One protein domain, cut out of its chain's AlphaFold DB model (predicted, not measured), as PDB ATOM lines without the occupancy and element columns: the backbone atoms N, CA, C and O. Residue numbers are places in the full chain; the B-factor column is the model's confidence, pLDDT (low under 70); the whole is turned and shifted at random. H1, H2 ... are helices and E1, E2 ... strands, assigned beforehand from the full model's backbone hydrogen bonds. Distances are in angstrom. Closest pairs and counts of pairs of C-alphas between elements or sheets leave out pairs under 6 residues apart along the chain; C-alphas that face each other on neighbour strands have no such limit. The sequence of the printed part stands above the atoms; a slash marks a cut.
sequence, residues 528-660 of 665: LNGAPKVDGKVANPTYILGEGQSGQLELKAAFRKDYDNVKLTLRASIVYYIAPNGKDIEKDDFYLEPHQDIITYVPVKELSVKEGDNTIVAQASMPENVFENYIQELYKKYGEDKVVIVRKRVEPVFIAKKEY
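This is residues 528 to 660 of the 665 residues of the protein "Peptide transporter" of Thermococcus sp (UniProt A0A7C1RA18). A long, curved sheet of three strands, E3, E2 and E5, has helix H1 over one face towards one end, while a two-strand ribbon of E1 and E4 folds back beside E3 towards the other. The long link between E2 and E3, residues 579 to 592, lies at one end of the long axis. The printed part has 133 residues with five named strands and one named helix, in the order E1, E2, E3, E4, H1, E5; both sheets are antiparallel, the larger in the order E3, E2, E5, and the class is mostly strand. The whole is loose, with a radius of gyration of the C-alphas of 17.9 A, and elongated, spanning 54 by 34 by 23 A.

Residues 528 to 549 hold no named element. E1, residues 550 to 559, begins with C-alpha 550 at (164.088, 78.229, 249.702), measures 25.8 A and bends by 53 degrees at residue 556. E2, residues 563 to 578, measures 39.8 A and bends by 50 degrees at residue 568. E3, residues 593 to 609, measures 39.5 A and bends by 88 degrees at residue 606. E4, residues 612 to 621, measures 26.7 A and bends by 54 degrees at residue 618. H1, residues 626 to 638, measures 18.8 A. E5, residues 643 to 660, measures 35.3 A, bends by 100 degrees at residue 657 and ends with C-alpha 660 at (190.176, 85.729, 229.080).

The sheet E3, E2, E5 is twisted, with E2 as its inner strand. E2 and E3 form a hairpin, antiparallel at 163 degrees, with N 568 and O 605 within hydrogen-bond range at 2.8 A. E2 and E5 are antiparallel at 155 degrees, with N 571 and O 651 2.8 A apart. H1 is on this sheet, two layers with the helix on one face, at a height over the sheet of 7.8 A. It lies over E2 and runs slantwise to the strands, at 34 degrees to E2 on the local plane. The closest C-alphas of H1 and E5 are those of Tyr 635 and Val 643, 6.5 A apart. In H1, 8 of 9 O i to N i+4 pairs are within hydrogen-bond range. E1 and E4 are antiparallel at 160 degrees, with N 555 and O 616 2.8 A apart. The closest C-alphas of E3 and E4 are those of Val 604 and Ala 620, 5.5 A apart. E2 and E4 are near each other, while E1 and E5 are apart.

The two C-alphas farthest apart are those of Asp 564 and Asp 588, 55.2 A. The printed part has no cut. The link from E2 to E3 is long, with 14 residues; the other four links are tight. The mean pLDDT of the printed part is 96.2, and no printed residue is under 70.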
ATOM      1  N   LEU A 528     182.765  86.394 246.888       94.12
ATOM      2  CA  LEU A 528     182.058  86.698 248.142       94.12
ATOM      3  C   LEU A 528     182.972  87.452 249.113       94.12
ATOM      4  O   LEU A 528     183.963  86.895 249.572       94.12
ATOM      5  N   ASN A 529     182.658  88.695 249.461       91.94
ATOM      6  CA  ASN A 529     183.438  89.540 250.369       91.94
ATOM      7  C   ASN A 529     182.763  89.685 251.746       91.94
ATOM      8  O   ASN A 529     182.631  90.765 252.320       91.94
ATOM      9  N   GLY A 530     182.253  88.567 252.258       91.56
ATOM     10  CA  GLY A 530     181.574  88.480 253.543       91.56
ATOM     11  C   GLY A 530     180.842  87.154 253.701       91.56
ATOM     12  O   GLY A 530     180.627  86.429 252.731       91.56
ATOM     13  N   ALA A 531     180.452  86.835 254.936       94.25
ATOM     14  CA  ALA A 531     179.668  85.637 255.198       94.25
ATOM     15  C   ALA A 531     178.259  85.785 254.585       94.25
ATOM     16  O   ALA A 531     177.583  86.778 254.888       94.25
ATOM     17  N   PRO A 532     177.809  84.837 253.745       96.62
ATOM     18  CA  PRO A 532     176.467  84.880 253.188       96.62
ATOM     19  C   PRO A 532     175.434  84.645 254.287       96.62
ATOM     20  O   PRO A 532     175.716  83.992 255.299       96.62
ATOM     21  N   LYS A 533     174.221  85.158 254.083       98.00
ATOM     22  CA  LYS A 533     173.094  84.884 254.973       98.00
ATOM     23  C   LYS A 533     171.897  84.341 254.214       98.00
ATOM     24  O   LYS A 533     171.684  84.700 253.060       98.00
ATOM     25  N   VAL A 534     171.118  83.524 254.910       97.69
ATOM     26  CA  VAL A 534     169.801  83.047 254.488       97.69
ATOM     27  C   VAL A 534     168.812  83.403 255.588       97.69
ATOM     28  O   VAL A 534     169.039  83.069 256.754       97.69
ATOM     29  N   ASP A 535     167.762  84.144 255.235       97.25
ATOM     30  CA  ASP A 535     166.722  84.615 256.162       97.25
ATOM     31  C   ASP A 535     167.311  85.299 257.415       97.25
ATOM     32  O   ASP A 535     166.951  85.019 258.563       97.25
ATOM     33  N   GLY A 536     168.302  86.168 257.191       95.06
ATOM     34  CA  GLY A 536     168.996  86.936 258.228       95.06
ATOM     35  C   GLY A 536     170.037  86.166 259.055       95.06
ATOM     36  O   GLY A 536     170.737  86.783 259.864       95.06
ATOM     37  N   LYS A 537     170.203  84.849 258.862       96.62
ATOM     38  CA  LYS A 537     171.182  84.017 259.588       96.62
ATOM     39  C   LYS A 537     172.406  83.718 258.735       96.62
ATOM     40  O   LYS A 537     172.273  83.426 257.555       96.62
ATOM     41  N   VAL A 538     173.592  83.743 259.343       96.62
ATOM     42  CA  VAL A 538     174.842  83.361 258.661       96.62
ATOM     43  C   VAL A 538     174.745  81.914 258.177       96.62
ATOM     44  O   VAL A 538     174.442  81.019 258.964       96.62
ATOM     45  N   ALA A 539     175.016  81.709 256.892       94.81
ATOM     46  CA  ALA A 539     174.988  80.414 256.227       94.81
ATOM     47  C   ALA A 539     176.401  79.962 255.838       94.81
ATOM     48  O   ALA A 539     177.338  80.759 255.761       94.81
ATOM     49  N   ASN A 540     176.560  78.662 255.587       93.12
ATOM     50  CA  ASN A 540     177.818  78.114 255.099       93.12
ATOM     51  C   ASN A 540     178.009  78.508 253.621       93.12
ATOM     52  O   ASN A 540     177.194  78.098 252.799       93.12
ATOM     53  N   PRO A 541     179.084  79.226 253.243       92.19
ATOM     54  CA  PRO A 541     179.292  79.658 251.859       92.19
ATOM     55  C   PRO A 541     179.453  78.510 250.858       92.19
ATOM     56  O   PRO A 541     179.204  78.707 249.674       92.19
ATOM     57  N   THR A 542     179.832  77.318 251.323       92.38
ATOM     58  CA  THR A 542     179.991  76.122 250.477       92.38
ATOM     59  C   THR A 542     178.702  75.313 250.324       92.38
ATOM     60  O   THR A 542     178.661  74.374 249.534       92.38
ATOM     61  N   TYR A 543     177.665  75.622 251.105       95.25
ATOM     62  CA  TYR A 543     176.387  74.913 251.088       95.25
ATOM     63  C   TYR A 543     175.290  75.837 251.630       95.25
ATOM     64  O   TYR A 543     174.889  75.732 252.792       95.25
ATOM     65  N   ILE A 544     174.881  76.813 250.812       94.94
ATOM     66  CA  ILE A 544     174.013  77.908 251.275       94.94
ATOM     67  C   ILE A 544     172.548  77.496 251.452       94.94
ATOM     68  O   ILE A 544     171.892  77.997 252.360       94.94
ATOM     69  N   LEU A 545     172.046  76.573 250.629       94.94
ATOM     70  CA  LEU A 545     170.685  76.034 250.685       94.94
ATOM     71  C   LEU A 545     170.727  74.526 250.420       94.94
ATOM     72  O   LEU A 545     171.431  74.080 249.515       94.94
ATOM     73  N   GLY A 546     169.982  73.750 251.209       93.44
ATOM     74  CA  GLY A 546     169.777  72.321 250.961       93.44
ATOM     75  C   GLY A 546     168.722  72.055 249.888       93.44
ATOM     76  O   GLY A 546     167.939  72.936 249.547       93.44
ATOM     77  N   GLU A 547     168.681  70.829 249.372       93.31
ATOM     78  CA  GLU A 547     167.676  70.395 248.389       93.31
ATOM     79  C   GLU A 547     166.246  70.609 248.912       93.31
ATOM     80  O   GLU A 547     165.948  70.309 250.069       93.31
ATOM     81  N   GLY A 548     165.375  71.171 248.071       95.12
ATOM     82  CA  GLY A 548     163.994  71.525 248.422       95.12
ATOM     83  C   GLY A 548     163.842  72.769 249.305       95.12
ATOM     84  O   GLY A 548     162.719  73.165 249.613       95.12
ATOM     85  N   GLN A 549     164.939  73.406 249.727       96.25
ATOM     86  CA  GLN A 549     164.881  74.605 250.559       96.25
ATOM     87  C   GLN A 549     164.830  75.876 249.714       96.25
ATOM     88  O   GLN A 549     165.483  75.996 248.674       96.25
ATOM     89  N   SER A 550     164.108  76.867 250.226       97.38
ATOM     90  CA  SER A 550     164.088  78.229 249.702       97.38
ATOM     91  C   SER A 550     164.372  79.217 250.828       97.38
ATOM     92  O   SER A 550     164.086  78.928 251.989       97.38
ATOM     93  N   GLY A 551     164.906  80.384 250.488       97.00
ATOM     94  CA  GLY A 551     165.165  81.440 251.459       97.00
ATOM     95  C   GLY A 551     165.705  82.708 250.813       97.00
ATOM     96  O   GLY A 551     166.208  82.699 249.683       97.00
ATOM     97  N   GLN A 552     165.606  83.815 251.548       98.06
ATOM     98  CA  GLN A 552     166.136  85.095 251.107       98.06
ATOM     99  C   GLN A 552     167.648  85.123 251.329       98.06
ATOM    100  O   GLN A 552     168.119  85.142 252.466       98.06
ATOM    101  N   LEU A 553     168.405  85.154 250.235       97.56
ATOM    102  CA  LEU A 553     169.851  85.316 250.253       97.56
ATOM    103  C   LEU A 553     170.220  86.781 250.480       97.56
ATOM    104  O   LEU A 553     169.708  87.663 249.790       97.56
ATOM    105  N   GLU A 554     171.182  87.018 251.369       98.06
ATOM    106  CA  GLU A 554     171.931  88.272 251.462       98.06
ATOM    107  C   GLU A 554     173.416  87.975 251.227       98.06
ATOM    108  O   GLU A 554     174.064  87.282 252.021       98.06
ATOM    109  N   LEU A 555     173.963  88.500 250.133       97.88
ATOM    110  CA  LEU A 555     175.347  88.295 249.715       97.88
ATOM    111  C   LEU A 555     176.085  89.634 249.686       97.88
ATOM    112  O   LEU A 555     175.558  90.637 249.205       97.88
ATOM    113  N   LYS A 556     177.331  89.636 250.157       97.44
ATOM    114  CA  LYS A 556     178.297  90.697 249.864       97.44
ATOM    115  C   LYS A 556     179.295  90.139 248.867       97.44
ATOM    116  O   LYS A 556     179.947  89.149 249.185       97.44
ATOM    117  N   ALA A 557     179.391  90.729 247.685       97.19
ATOM    118  CA  ALA A 557     180.269  90.255 246.622       97.19
ATOM    119  C   ALA A 557     181.049  91.416 246.009       97.19
ATOM    120  O   ALA A 557     180.494  92.496 245.824       97.19
ATOM    121  N   ALA A 558     182.320  91.183 245.708       97.38
ATOM    122  CA  ALA A 558     183.212  92.167 245.123       97.38
ATOM    123  C   ALA A 558     183.520  91.822 243.664       97.38
ATOM    124  O   ALA A 558     183.808  90.663 243.362       97.38
ATOM    125  N   PHE A 559     183.510  92.816 242.776       97.31
ATOM    126  CA  PHE A 559     183.767  92.639 241.342       97.31
ATOM    127  C   PHE A 559     184.949  93.499 240.884       97.31
ATOM    128  O   PHE A 559     185.147  94.601 241.388       97.31
ATOM    129  N   ARG A 560     185.740  93.003 239.920       95.00
ATOM    130  CA  ARG A 560     186.907  93.732 239.374       95.00
ATOM    131  C   ARG A 560     186.543  94.889 238.442       95.00
ATOM    132  O   ARG A 560     187.392  95.716 238.152       95.00
ATOM    133  N   LYS A 561     185.328  94.877 237.896       95.44
ATOM    134  CA  LYS A 561     184.809  95.882 236.969       95.44
ATOM    135  C   LYS A 561     183.287  95.876 237.004       95.44
ATOM    136  O   LYS A 561     182.683  94.951 237.553       95.44
ATOM    137  N   ASP A 562     182.696  96.886 236.385       97.31
ATOM    138  CA  ASP A 562     181.263  96.942 236.128       97.31
ATOM    139  C   ASP A 562     180.830  95.802 235.192       97.31
ATOM    140  O   ASP A 562     181.504  95.488 234.208       97.31
ATOM    141  N   TYR A 563     179.674  95.208 235.488       96.62
ATOM    142  CA  TYR A 563     178.995  94.275 234.590       96.62
ATOM    143  C   TYR A 563     177.512  94.624 234.531       96.62
ATOM    144  O   TYR A 563     176.841  94.686 235.561       96.62
ATOM    145  N   ASP A 564     176.986  94.793 233.319       94.56
ATOM    146  CA  ASP A 564     175.580  95.158 233.123       94.56
ATOM    147  C   ASP A 564     174.635  93.955 233.221       94.56
ATOM    148  O   ASP A 564     173.482  94.116 233.619       94.56
ATOM    149  N   ASN A 565     175.116  92.753 232.890       94.31
ATOM    150  CA  ASN A 565     174.319  91.528 232.872       94.31
ATOM    151  C   ASN A 565     175.053  90.372 233.568       94.31
ATOM    152  O   ASN A 565     175.778  89.600 232.937       94.31
ATOM    153  N   VAL A 566     174.873  90.284 234.883       97.69
ATOM    154  CA  VAL A 566     175.361  89.196 235.731       97.69
ATOM    155  C   VAL A 566     174.203  88.287 236.104       97.69
ATOM    156  O   VAL A 566     173.203  88.732 236.667       97.69
ATOM    157  N   LYS A 567     174.373  86.988 235.869       98.06
ATOM    158  CA  LYS A 567     173.458  85.938 236.315       98.06
ATOM    159  C   LYS A 567     173.947  85.382 237.646       98.06
ATOM    160  O   LYS A 567     174.928  84.644 237.689       98.06
ATOM    161  N   LEU A 568     173.267  85.713 238.738       98.38
ATOM    162  CA  LEU A 568     173.426  84.998 240.001       98.38
ATOM    163  C   LEU A 568     172.743  83.631 239.885       98.38
ATOM    164  O   LEU A 568     171.560  83.537 239.546       98.38
ATOM    165  N   THR A 569     173.492  82.585 240.209       98.12
ATOM    166  CA  THR A 569     173.061  81.187 240.180       98.12
ATOM    167  C   THR A 569     173.455  80.472 241.472       98.12
ATOM    168  O   THR A 569     174.385  80.898 242.156       98.12
ATOM    169  N   LEU A 570     172.770  79.377 241.805       97.94
ATOM    170  CA  LEU A 570     173.273  78.375 242.743       97.94
ATOM    171  C   LEU A 570     173.941  77.266 241.941       97.94
ATOM    172  O   LEU A 570     173.268  76.531 241.217       97.94
ATOM    173  N   ARG A 571     175.257  77.129 242.069       98.06
ATOM    174  CA  ARG A 571     175.986  76.008 241.490       98.06
ATOM    175  C   ARG A 571     175.929  74.822 242.441       98.06
ATOM    176  O   ARG A 571     176.468  74.899 243.545       98.06
ATOM    177  N   ALA A 572     175.327  73.730 241.986       98.12
ATOM    178  CA  ALA A 572     175.411  72.440 242.649       98.12
ATOM    179  C   ALA A 572     176.601  71.662 242.082       98.12
ATOM    180  O   ALA A 572     176.622  71.338 240.894       98.12
ATOM    181  N   SER A 573     177.589  71.371 242.922       97.56
ATOM    182  CA  SER A 573     178.753  70.569 242.544       97.56
ATOM    183  C   SER A 573     179.051  69.490 243.573       97.56
ATOM    184  O   SER A 573     178.669  69.581 244.745       97.56
ATOM    185  N   ILE A 574     179.708  68.434 243.118       97.56
ATOM    186  CA  ILE A 574     180.032  67.270 243.925       97.56
ATOM    187  C   ILE A 574     181.488  66.884 243.697       97.56
ATOM    188  O   ILE A 574     181.977  66.881 242.572       97.56
ATOM    189  N   VAL A 575     182.173  66.572 244.790       97.44
ATOM    190  CA  VAL A 575     183.492  65.950 244.768       97.44
ATOM    191  C   VAL A 575     183.335  64.544 245.315       97.44
ATOM    192  O   VAL A 575     182.730  64.340 246.377       97.44
ATOM    193  N   TYR A 576     183.860  63.572 244.588       97.31
ATOM    194  CA  TYR A 576     183.819  62.163 244.946       97.31
ATOM    195  C   TYR A 576     185.081  61.468 244.446       97.31
ATOM    196  O   TYR A 576     185.869  62.050 243.707       97.31
ATOM    197  N   TYR A 577     185.279  60.226 244.863       97.56
ATOM    198  CA  TYR A 577     186.228  59.349 244.197       97.56
ATOM    199  C   TYR A 577     185.598  57.992 243.917       97.56
ATOM    200  O   TYR A 577     184.685  57.546 244.627       97.56
ATOM    201  N   ILE A 578     186.084  57.338 242.871       97.69
ATOM    202  CA  ILE A 578     185.809  55.930 242.604       97.69
ATOM    203  C   ILE A 578     186.913  55.116 243.263       97.69
ATOM    204  O   ILE A 578     188.074  55.488 243.188       97.69
ATOM    205  N   ALA A 579     186.558  54.018 243.927       96.94
ATOM    206  CA  ALA A 579     187.502  53.048 244.464       96.94
ATOM    207  C   ALA A 579     187.384  51.732 243.676       96.94
ATOM    208  O   ALA A 579     186.602  50.854 244.064       96.94
ATOM    209  N   PRO A 580     188.104  51.574 242.545       94.88
ATOM    210  CA  PRO A 580     187.933  50.440 241.633       94.88
ATOM    211  C   PRO A 580     188.076  49.067 242.299       94.88
ATOM    212  O   PRO A 580     187.348  48.136 241.935       94.88
ATOM    213  N   ASN A 581     188.956  48.984 243.306       94.06
ATOM    214  CA  ASN A 581     189.293  47.778 244.073       94.06
ATOM    215  C   ASN A 581     188.516  47.658 245.406       94.06
ATOM    216  O   ASN A 581     188.817  46.807 246.245       94.06
ATOM    217  N   GLY A 582     187.479  48.482 245.596       91.81
ATOM    218  CA  GLY A 582     186.642  48.524 246.797       91.81
ATOM    219  C   GLY A 582     187.084  49.580 247.816       91.81
ATOM    220  O   GLY A 582     188.157  50.160 247.717       91.81
ATOM    221  N   LYS A 583     186.232  49.846 248.812       91.38
ATOM    222  CA  LYS A 583     186.371  50.968 249.770       91.38
ATOM    223  C   LYS A 583     187.287  50.713 250.973       91.38
ATOM    224  O   LYS A 583     187.344  51.545 251.874       91.38
ATOM    225  N   ASP A 584     187.944  49.560 251.034       89.81
ATOM    226  CA  ASP A 584     188.812  49.216 252.161       89.81
ATOM    227  C   ASP A 584     190.175  49.900 252.010       89.81
ATOM    228  O   ASP A 584     191.059  49.393 251.325       89.81
ATOM    229  N   ILE A 585     190.314  51.072 252.632       89.50
ATOM    230  CA  ILE A 585     191.459  51.985 252.484       89.50
ATOM    231  C   ILE A 585     192.775  51.466 253.079       89.50
ATOM    232  O   ILE A 585     193.805  52.116 252.929       89.50
ATOM    233  N   GLU A 586     192.742  50.340 253.791       87.81
ATOM    234  CA  GLU A 586     193.915  49.720 254.419       87.81
ATOM    235  C   GLU A 586     194.471  48.555 253.585       87.81
ATOM    236  O   GLU A 586     195.479  47.950 253.952       87.81
ATOM    237  N   LYS A 587     193.816  48.192 252.473       91.94
ATOM    238  CA  LYS A 587     194.340  47.170 251.564       91.94
ATOM    239  C   LYS A 587     195.443  47.738 250.690       91.94
ATOM    240  O   LYS A 587     195.293  48.810 250.121       91.94
ATOM    241  N   ASP A 588     196.494  46.952 250.489       94.31
ATOM    242  CA  ASP A 588     197.627  47.274 249.615       94.31
ATOM    243  C   ASP A 588     197.211  47.687 248.192       94.31
ATOM    244  O   ASP A 588     197.792  48.600 247.604       94.31
ATOM    245  N   ASP A 589     196.189  47.034 247.637       94.75
ATOM    246  CA  ASP A 589     195.656  47.318 246.308       94.75
ATOM    247  C   ASP A 589     194.575  48.407 246.297       94.75
ATOM    248  O   ASP A 589     194.045  48.713 245.227       94.75
ATOM    249  N   PHE A 590     194.255  49.025 247.441       95.81
ATOM    250  CA  PHE A 590     193.329  50.150 247.479       95.81
ATOM    251  C   PHE A 590     193.838  51.286 246.595       95.81
ATOM    252  O   PHE A 590     195.002  51.688 246.642       95.81
ATOM    253  N   TYR A 591     192.926  51.798 245.787       92.44
ATOM    254  CA  TYR A 591     193.185  52.779 244.755       92.44
ATOM    255  C   TYR A 591     191.959  53.678 244.639       92.44
ATOM    256  O   TYR A 591     190.834  53.195 244.808       92.44
ATOM    257  N   LEU A 592     192.177  54.967 244.383       95.56
ATOM    258  CA  LEU A 592     191.113  55.954 244.243       95.56
ATOM    259  C   LEU A 592     191.306  56.776 242.968       95.56
ATOM    260  O   LEU A 592     192.431  57.111 242.626       95.56
ATOM    261  N   GLU A 593     190.204  57.127 242.315       96.38
ATOM    262  CA  GLU A 593     190.145  58.001 241.139       96.38
ATOM    263  C   GLU A 593     189.308  59.229 241.519       96.38
ATOM    264  O   GLU A 593     188.099  59.088 241.744       96.38
ATOM    265  N   PRO A 594     189.924  60.404 241.716       97.12
ATOM    266  CA  PRO A 594     189.212  61.587 242.174       97.12
ATOM    267  C   PRO A 594     188.431  62.252 241.036       97.12
ATOM    268  O   PRO A 594     188.865  62.290 239.894       97.12
ATOM    269  N   HIS A 595     187.266  62.809 241.364       96.69
ATOM    270  CA  HIS A 595     186.408  63.505 240.411       96.69
ATOM    271  C   HIS A 595     185.768  64.745 241.033       96.69
ATOM    272  O   HIS A 595     185.404  64.773 242.215       96.69
ATOM    273  N   GLN A 596     185.575  65.758 240.193       96.44
ATOM    274  CA  GLN A 596     184.816  66.963 240.487       96.44
ATOM    275  C   GLN A 596     183.816  67.196 239.363       96.44
ATOM    276  O   GLN A 596     184.221  67.479 238.240       96.44
ATOM    277  N   ASP A 597     182.533  67.236 239.713       97.06
ATOM    278  CA  ASP A 597     181.477  67.503 238.743       97.06
ATOM    279  C   ASP A 597     180.609  68.683 239.159       97.06
ATOM    280  O   ASP A 597     180.234  68.854 240.327       97.06
ATOM    281  N   ILE A 598     180.241  69.494 238.171       97.44
ATOM    282  CA  ILE A 598     179.202  70.510 238.301       97.44
ATOM    283  C   ILE A 598     177.915  69.913 237.743       97.44
ATOM    284  O   ILE A 598     177.787  69.723 236.538       97.44
ATOM    285  N   ILE A 599     176.955  69.638 238.623       97.50
ATOM    286  CA  ILE A 599     175.694  68.981 238.263       97.50
ATOM    287  C   ILE A 599     174.788  69.968 237.526       97.50
ATOM    288  O   ILE A 599     174.213  69.655 236.486       97.50
ATOM    289  N   THR A 600     174.622  71.171 238.084       96.94
ATOM    290  CA  THR A 600     173.751  72.191 237.496       96.94
ATOM    291  C   THR A 600     174.016  73.588 238.058       96.94
ATOM    292  O   THR A 600     174.564  73.750 239.153       96.94
ATOM    293  N   TYR A 601     173.566  74.596 237.312       97.38
ATOM    294  CA  TYR A 601     173.451  75.984 237.747       97.38
ATOM    295  C   TYR A 601     171.970  76.345 237.837       97.38
ATOM    296  O   TYR A 601     171.290  76.458 236.819       97.38
ATOM    297  N   VAL A 602     171.464  76.545 239.051       97.75
ATOM    298  CA  VAL A 602     170.078  76.960 239.289       97.75
ATOM    299  C   VAL A 602     169.999  78.485 239.191       97.75
ATOM    300  O   VAL A 602     170.640  79.164 239.996       97.75
ATOM    301  N   PRO A 603     169.243  79.065 238.243       97.44
ATOM    302  CA  PRO A 603     169.115  80.515 238.130       97.44
ATOM    303  C   PRO A 603     168.455  81.130 239.370       97.44
ATOM    304  O   PRO A 603     167.467  80.601 239.875       97.44
ATOM    305  N   VAL A 604     168.978  82.264 239.839       97.88
ATOM    306  CA  VAL A 604     168.422  83.007 240.985       97.88
ATOM    307  C   VAL A 604     167.966  84.397 240.562       97.88
ATOM    308  O   VAL A 604     166.819  84.772 240.796       97.88
ATOM    309  N   LYS A 605     168.864  85.196 239.972       97.12
ATOM    310  CA  LYS A 605     168.585  86.600 239.639       97.12
ATOM    311  C   LYS A 605     169.533  87.117 238.564       97.12
ATOM    312  O   LYS A 605     170.722  86.827 238.618       97.12
ATOM    313  N   GLU A 606     169.030  87.943 237.655       97.25
ATOM    314  CA  GLU A 606     169.861  88.777 236.780       97.25
ATOM    315  C   GLU A 606     170.017  90.173 237.392       97.25
ATOM    316  O   GLU A 606     169.065  90.733 237.948       97.25
ATOM    317  N   LEU A 607     171.230  90.718 237.357       96.75
ATOM    318  CA  LEU A 607     171.549  92.008 237.956       96.75
ATOM    319  C   LEU A 607     172.720  92.693 237.249       96.75
ATOM    320  O   LEU A 607     173.560  92.040 236.637       96.75
ATOM    321  N   SER A 608     172.805  94.009 237.410       97.12
ATOM    322  CA  SER A 608     174.019  94.770 237.124       97.12
ATOM    323  C   SER A 608     174.793  94.990 238.422       97.12
ATOM    324  O   SER A 608     174.194  95.159 239.488       97.12
ATOM    325  N   VAL A 609     176.118  94.999 238.339       97.12
ATOM    326  CA  VAL A 609     177.021  95.211 239.478       97.12
ATOM    327  C   VAL A 609     178.037  96.287 239.143       97.12
ATOM    328  O   VAL A 609     178.356  96.520 237.975       97.12
ATOM    329  N   LYS A 610     178.543  96.939 240.185       97.38
ATOM    330  CA  LYS A 610     179.628  97.911 240.077       97.38
ATOM    331  C   LYS A 610     180.957  97.309 240.490       97.38
ATOM    332  O   LYS A 610     180.987  96.341 241.248       97.38
ATOM    333  N   GLU A 611     182.047  97.885 240.006       97.19
ATOM    334  CA  GLU A 611     183.377  97.611 240.536       97.19
ATOM    335  C   GLU A 611     183.405  97.792 242.067       97.19
ATOM    336  O   GLU A 611     182.808  98.720 242.619       97.19
ATOM    337  N   GLY A 612     184.091  96.884 242.764       96.25
ATOM    338  CA  GLY A 612     184.151  96.855 244.223       96.25
ATOM    339  C   GLY A 612     182.978  96.115 244.868       96.25
ATOM    340  O   GLY A 612     182.407  95.190 244.286       96.25
ATOM    341  N   ASP A 613     182.664  96.475 246.113       97.25
ATOM    342  CA  ASP A 613     181.701  95.762 246.955       97.25
ATOM    343  C   ASP A 613     180.242  96.063 246.592       97.25
ATOM    344  O   ASP A 613     179.794  97.208 246.572       97.25
ATOM    345  N   ASN A 614     179.461  95.002 246.414       97.94
ATOM    346  CA  ASN A 614     178.034  95.043 246.134       97.94
ATOM    347  C   ASN A 614     177.280  94.243 247.201       97.94
ATOM    348  O   ASN A 614     177.698  93.153 247.600       97.94
ATOM    349  N   THR A 615     176.137  94.769 247.648       97.12
ATOM    350  CA  THR A 615     175.194  94.029 248.499       97.12
ATOM    351  C   THR A 615     174.040  93.537 247.644       97.12
ATOM    352  O   THR A 615     173.350  94.329 247.006       97.12
ATOM    353  N   ILE A 616     173.831  92.226 247.630       97.44
ATOM    354  CA  ILE A 616     172.899  91.559 246.729       97.44
ATOM    355  C   ILE A 616     171.891  90.794 247.572       97.44
ATOM    356  O   ILE A 616     172.260  89.937 248.372       97.44
ATOM    357  N   VAL A 617     170.613  91.110 247.372       97.50
ATOM    358  CA  VAL A 617     169.493  90.403 247.996       97.50
ATOM    359  C   VAL A 617     168.639  89.761 246.912       97.50
ATOM    360  O   VAL A 617     168.250  90.418 245.932       97.50
ATOM    361  N   ALA A 618     168.367  88.471 247.073       97.25
ATOM    362  CA  ALA A 618     167.570  87.693 246.135       97.25
ATOM    363  C   ALA A 618     166.819  86.576 246.859       97.25
ATOM    364  O   ALA A 618     167.325  86.011 247.822       97.25
ATOM    365  N   GLN A 619     165.617  86.251 246.385       97.62
ATOM    366  CA  GLN A 619     164.971  85.004 246.778       97.62
ATOM    367  C   GLN A 619     165.548  83.863 245.949       97.62
ATOM    368  O   GLN A 619     165.639  83.990 244.729       97.62
ATOM    369  N   ALA A 620     165.939  82.776 246.605       97.50
ATOM    370  CA  ALA A 620     166.499  81.609 245.941       97.50
ATOM    371  C   ALA A 620     165.818  80.332 246.428       97.50
ATOM    372  O   ALA A 620     165.366  80.246 247.569       97.50
ATOM    373  N   SER A 621     165.771  79.334 245.553       97.38
ATOM    374  CA  SER A 621     165.263  78.005 245.868       97.38
ATOM    375  C   SER A 621     166.153  76.960 245.226       97.38
ATOM    376  O   SER A 621     166.478  77.069 244.046       97.38
ATOM    377  N   MET A 622     166.518  75.941 245.994       97.25
ATOM    378  CA  MET A 622     167.254  74.788 245.499       97.25
ATOM    379  C   MET A 622     166.261  73.659 245.178       97.25
ATOM    380  O   MET A 622     165.454  73.316 246.046       97.25
ATOM    381  N   PRO A 623     166.268  73.077 243.965       96.81
ATOM    382  CA  PRO A 623     165.373  71.974 243.621       96.81
ATOM    383  C   PRO A 623     165.600  70.735 244.499       96.81
ATOM    384  O   PRO A 623     166.676  70.546 245.070       96.81
ATOM    385  N   GLU A 624     164.580  69.885 244.607       96.50
ATOM    386  CA  GLU A 624     164.694  68.582 245.270       96.50
ATOM    387  C   GLU A 624     165.457  67.573 244.396       96.50
ATOM    388  O   GLU A 624     165.381  67.621 243.167       96.50
ATOM    389  N   ASN A 625     166.139  66.619 245.036       95.12
ATOM    390  CA  ASN A 625     166.776  65.448 244.413       95.12
ATOM    391  C   ASN A 625     167.851  65.745 243.341       95.12
ATOM    392  O   ASN A 625     168.166  64.872 242.536       95.12
ATOM    393  N   VAL A 626     168.449  66.937 243.326       95.44
ATOM    394  CA  VAL A 626     169.583  67.284 242.451       95.44
ATOM    395  C   VAL A 626     170.793  66.382 242.708       95.44
ATOM    396  O   VAL A 626     171.353  65.827 241.766       95.44
ATOM    397  N   PHE A 627     171.204  66.212 243.967       97.19
ATOM    398  CA  PHE A 627     172.349  65.365 244.307       97.19
ATOM    399  C   PHE A 627     171.977  63.892 244.316       97.19
ATOM    400  O   PHE A 627     172.782  63.072 243.888       97.19
ATOM    401  N   GLU A 628     170.790  63.553 244.823       94.94
ATOM    402  CA  GLU A 628     170.358  62.156 244.917       94.94
ATOM    403  C   GLU A 628     170.293  61.514 243.528       94.94
ATOM    404  O   GLU A 628     170.907  60.473 243.314       94.94
ATOM    405  N   ASN A 629     169.662  62.177 242.552       96.38
ATOM    406  CA  ASN A 629     169.585  61.661 241.185       96.38
ATOM    407  C   ASN A 629     170.979  61.449 240.578       96.38
ATOM    408  O   ASN A 629     171.245  60.389 240.013       96.38
ATOM    409  N   TYR A 630     171.887  62.413 240.758       97.81
ATOM    410  CA  TYR A 630     173.255  62.308 240.248       97.81
ATOM    411  C   TYR A 630     174.033  61.154 240.898       97.81
ATOM    412  O   TYR A 630     174.708  60.379 240.227       97.81
ATOM    413  N   ILE A 631     173.903  60.985 242.216       97.81
ATOM    414  CA  ILE A 631     174.562  59.895 242.946       97.81
ATOM    415  C   ILE A 631     174.034  58.530 242.493       97.81
ATOM    416  O   ILE A 631     174.827  57.606 242.316       97.81
ATOM    417  N   GLN A 632     172.729  58.397 242.247       97.62
ATOM    418  CA  GLN A 632     172.157  57.158 241.711       97.62
ATOM    419  C   GLN A 632     172.692  56.833 240.307       97.62
ATOM    420  O   GLN A 632     172.937  55.666 239.993       97.62
ATOM    421  N   GLU A 633     172.942  57.843 239.468       97.69
ATOM    422  CA  GLU A 633     173.614  57.653 238.176       97.69
ATOM    423  C   GLU A 633     175.059  57.164 238.348       97.69
ATOM    424  O   GLU A 633     175.467  56.218 237.666       97.69
ATOM    425  N   LEU A 634     175.809  57.723 239.305       97.56
ATOM    426  CA  LEU A 634     177.152  57.243 239.645       97.56
ATOM    427  C   LEU A 634     177.125  55.792 240.141       97.56
ATOM    428  O   LEU A 634     177.920  54.973 239.678       97.56
ATOM    429  N   TYR A 635     176.196  55.440 241.033       97.75
ATOM    430  CA  TYR A 635     176.035  54.067 241.523       97.75
ATOM    431  C   TYR A 635     175.679  53.097 240.401       97.75
ATOM    432  O   TYR A 635     176.221  51.994 240.350       97.75
ATOM    433  N   LYS A 636     174.833  53.511 239.454       97.69
ATOM    434  CA  LYS A 636     174.513  52.708 238.272       97.69
ATOM    435  C   LYS A 636     175.722  52.516 237.352       97.69
ATOM    436  O   LYS A 636     175.855  51.452 236.753       97.69
ATOM    437  N   LYS A 637     176.580  53.532 237.219       97.31
ATOM    438  CA  LYS A 637     177.753  53.507 236.335       97.31
ATOM    439  C   LYS A 637     178.918  52.706 236.919       97.31
ATOM    440  O   LYS A 637     179.534  51.931 236.195       97.31
ATOM    441  N   TYR A 638     179.213  52.884 238.205       96.38
ATOM    442  CA  TYR A 638     180.437  52.372 238.836       96.38
ATOM    443  C   TYR A 638     180.200  51.307 239.914       96.38
ATOM    444  O   TYR A 638     181.129  50.576 240.252       96.38
ATOM    445  N   GLY A 639     178.978  51.189 240.437       95.44
ATOM    446  CA  GLY A 639     178.647  50.353 241.591       95.44
ATOM    447  C   GLY A 639     178.664  51.140 242.904       95.44
ATOM    448  O   GLY A 639     179.583  51.913 243.189       95.44
ATOM    449  N   GLU A 640     177.638  50.938 243.732       94.50
ATOM    450  CA  GLU A 640     177.503  51.591 245.042       94.50
ATOM    451  C   GLU A 640     178.682  51.270 245.971       94.50
ATOM    452  O   GLU A 640     179.123  52.118 246.743       94.50
ATOM    453  N   ASP A 641     179.253  50.071 245.859       92.56
ATOM    454  CA  ASP A 641     180.398  49.596 246.633       92.56
ATOM    455  C   ASP A 641     181.730  50.257 246.246       92.56
ATOM    456  O   ASP A 641     182.702  50.099 246.982       92.56
ATOM    457  N   LYS A 642     181.768  51.062 245.174       95.69
ATOM    458  CA  LYS A 642     182.980  51.748 244.690       95.69
ATOM    459  C   LYS A 642     182.927  53.264 244.806       95.69
ATOM    460  O   LYS A 642     183.958  53.894 245.012       95.69
ATOM    461  N   VAL A 643     181.746  53.862 244.702       97.00
ATOM    462  CA  VAL A 643     181.592  55.325 244.730       97.00
ATOM    463  C   VAL A 643     181.650  55.847 246.167       97.00
ATOM    464  O   VAL A 643     180.882  55.404 247.029       97.00
ATOM    465  N   VAL A 644     182.520  56.825 246.432       96.12
ATOM    466  CA  VAL A 644     182.600  57.528 247.720       96.12
ATOM    467  C   VAL A 644     182.399  59.021 247.520       96.12
ATOM    468  O   VAL A 644     183.241  59.709 246.950       96.12
ATOM    469  N   ILE A 645     181.288  59.538 248.040       96.12
ATOM    470  CA  ILE A 645     180.995  60.971 248.004       96.12
ATOM    471  C   ILE A 645     181.798  61.676 249.095       96.12
ATOM    472  O   ILE A 645     181.609  61.409 250.280       96.12
ATOM    473  N   VAL A 646     182.668  62.601 248.693       94.25
ATOM    474  CA  VAL A 646     183.511  63.373 249.613       94.25
ATOM    475  C   VAL A 646     182.766  64.616 250.087       94.25
ATOM    476  O   VAL A 646     182.701  64.897 251.286       94.25
ATOM    477  N   ARG A 647     182.187  65.382 249.155       95.00
ATOM    478  CA  ARG A 647     181.506  66.639 249.483       95.00
ATOM    479  C   ARG A 647     180.457  67.013 248.444       95.00
ATOM    480  O   ARG A 647     180.708  66.951 247.249       95.00
ATOM    481  N   LYS A 648     179.307  67.482 248.929       96.88
ATOM    482  CA  LYS A 648     178.297  68.206 248.146       96.88
ATOM    483  C   LYS A 648     178.465  69.703 248.402       96.88
ATOM    484  O   LYS A 648     178.681  70.100 249.553       96.88
ATOM    485  N   ARG A 649     178.351  70.524 247.362       96.94
ATOM    486  CA  ARG A 649     178.455  71.984 247.435       96.94
ATOM    487  C   ARG A 649     177.276  72.647 246.744       96.94
ATOM    488  O   ARG A 649     176.897  72.248 245.651       96.94
ATOM    489  N   VAL A 650     176.726  73.671 247.387       97.75
ATOM    490  CA  VAL A 650     175.731  74.581 246.806       97.75
ATOM    491  C   VAL A 650     176.257  75.987 247.034       97.75
ATOM    492  O   VAL A 650     176.198  76.501 248.152       97.75
ATOM    493  N   GLU A 651     176.842  76.565 245.991       97.31
ATOM    494  CA  GLU A 651     177.598  77.817 246.057       97.31
ATOM    495  C   GLU A 651     176.892  78.897 245.226       97.31
ATOM    496  O   GLU A 651     176.492  78.618 244.093       97.31
ATOM    497  N   PRO A 652     176.728  80.132 245.734       97.44
ATOM    498  CA  PRO A 652     176.281  81.232 244.896       97.44
ATOM    499  C   PRO A 652     177.411  81.611 243.932       97.44
ATOM    500  O   PRO A 652     178.509  81.956 244.367       97.44
ATOM    501  N   VAL A 653     177.140  81.552 242.631       97.88
ATOM    502  CA  VAL A 653     178.100  81.882 241.571       97.88
ATOM    503  C   VAL A 653     177.485  82.922 240.648       97.88
ATOM    504  O   VAL A 653     176.328  82.805 240.233       97.88
ATOM    505  N   PHE A 654     178.267  83.941 240.323       98.25
ATOM    506  CA  PHE A 654     177.889  85.004 239.405       98.25
ATOM    507  C   PHE A 654     178.512  84.718 238.040       98.25
ATOM    508  O   PHE A 654     179.728  84.610 237.929       98.25
ATOM    509  N   ILE A 655     177.685  84.587 237.009       98.00
ATOM    510  CA  ILE A 655     178.128  84.299 235.644       98.00
ATOM    511  C   ILE A 655     177.917  85.534 234.775       98.00
ATOM    512  O   ILE A 655     176.830  86.113 234.768       98.00
ATOM    513  N   ALA A 656     178.942  85.923 234.022       97.62
ATOM    514  CA  ALA A 656     178.869  86.999 233.037       97.62
ATOM    515  C   ALA A 656     179.767  86.689 231.833       97.62
ATOM    516  O   ALA A 656     180.550  85.739 231.866       97.62
ATOM    517  N   LYS A 657     179.692  87.512 230.779       96.94
ATOM    518  CA  LYS A 657     180.671  87.479 229.684       96.94
ATOM    519  C   LYS A 657     182.031  87.947 230.215       96.94
ATOM    520  O   LYS A 657     182.262  89.145 230.384       96.94
ATOM    521  N   LYS A 658     182.904  86.989 230.518       96.62
ATOM    522  CA  LYS A 658     184.252  87.199 231.052       96.62
ATOM    523  C   LYS A 658     185.257  87.246 229.908       96.62
ATOM    524  O   LYS A 658     185.162  86.483 228.953       96.62
ATOM    525  N   GLU A 659     186.205  88.167 230.019       97.12
ATOM    526  CA  GLU A 659     187.336  88.297 229.102       97.12
ATOM    527  C   GLU A 659     188.505  87.466 229.637       97.12
ATOM    528  O   GLU A 659     188.947  87.661 230.771       97.12
ATOM    529  N   TYR A 660     189.005  86.552 228.814       98.12
ATOM    530  CA  TYR A 660     190.176  85.729 229.080       98.12
ATOM    531  C   TYR A 660     191.287  86.154 228.128       98.12
ATOM    532  O   TYR A 660     191.142  86.019 226.915       98.12
TER     533      TYR A 660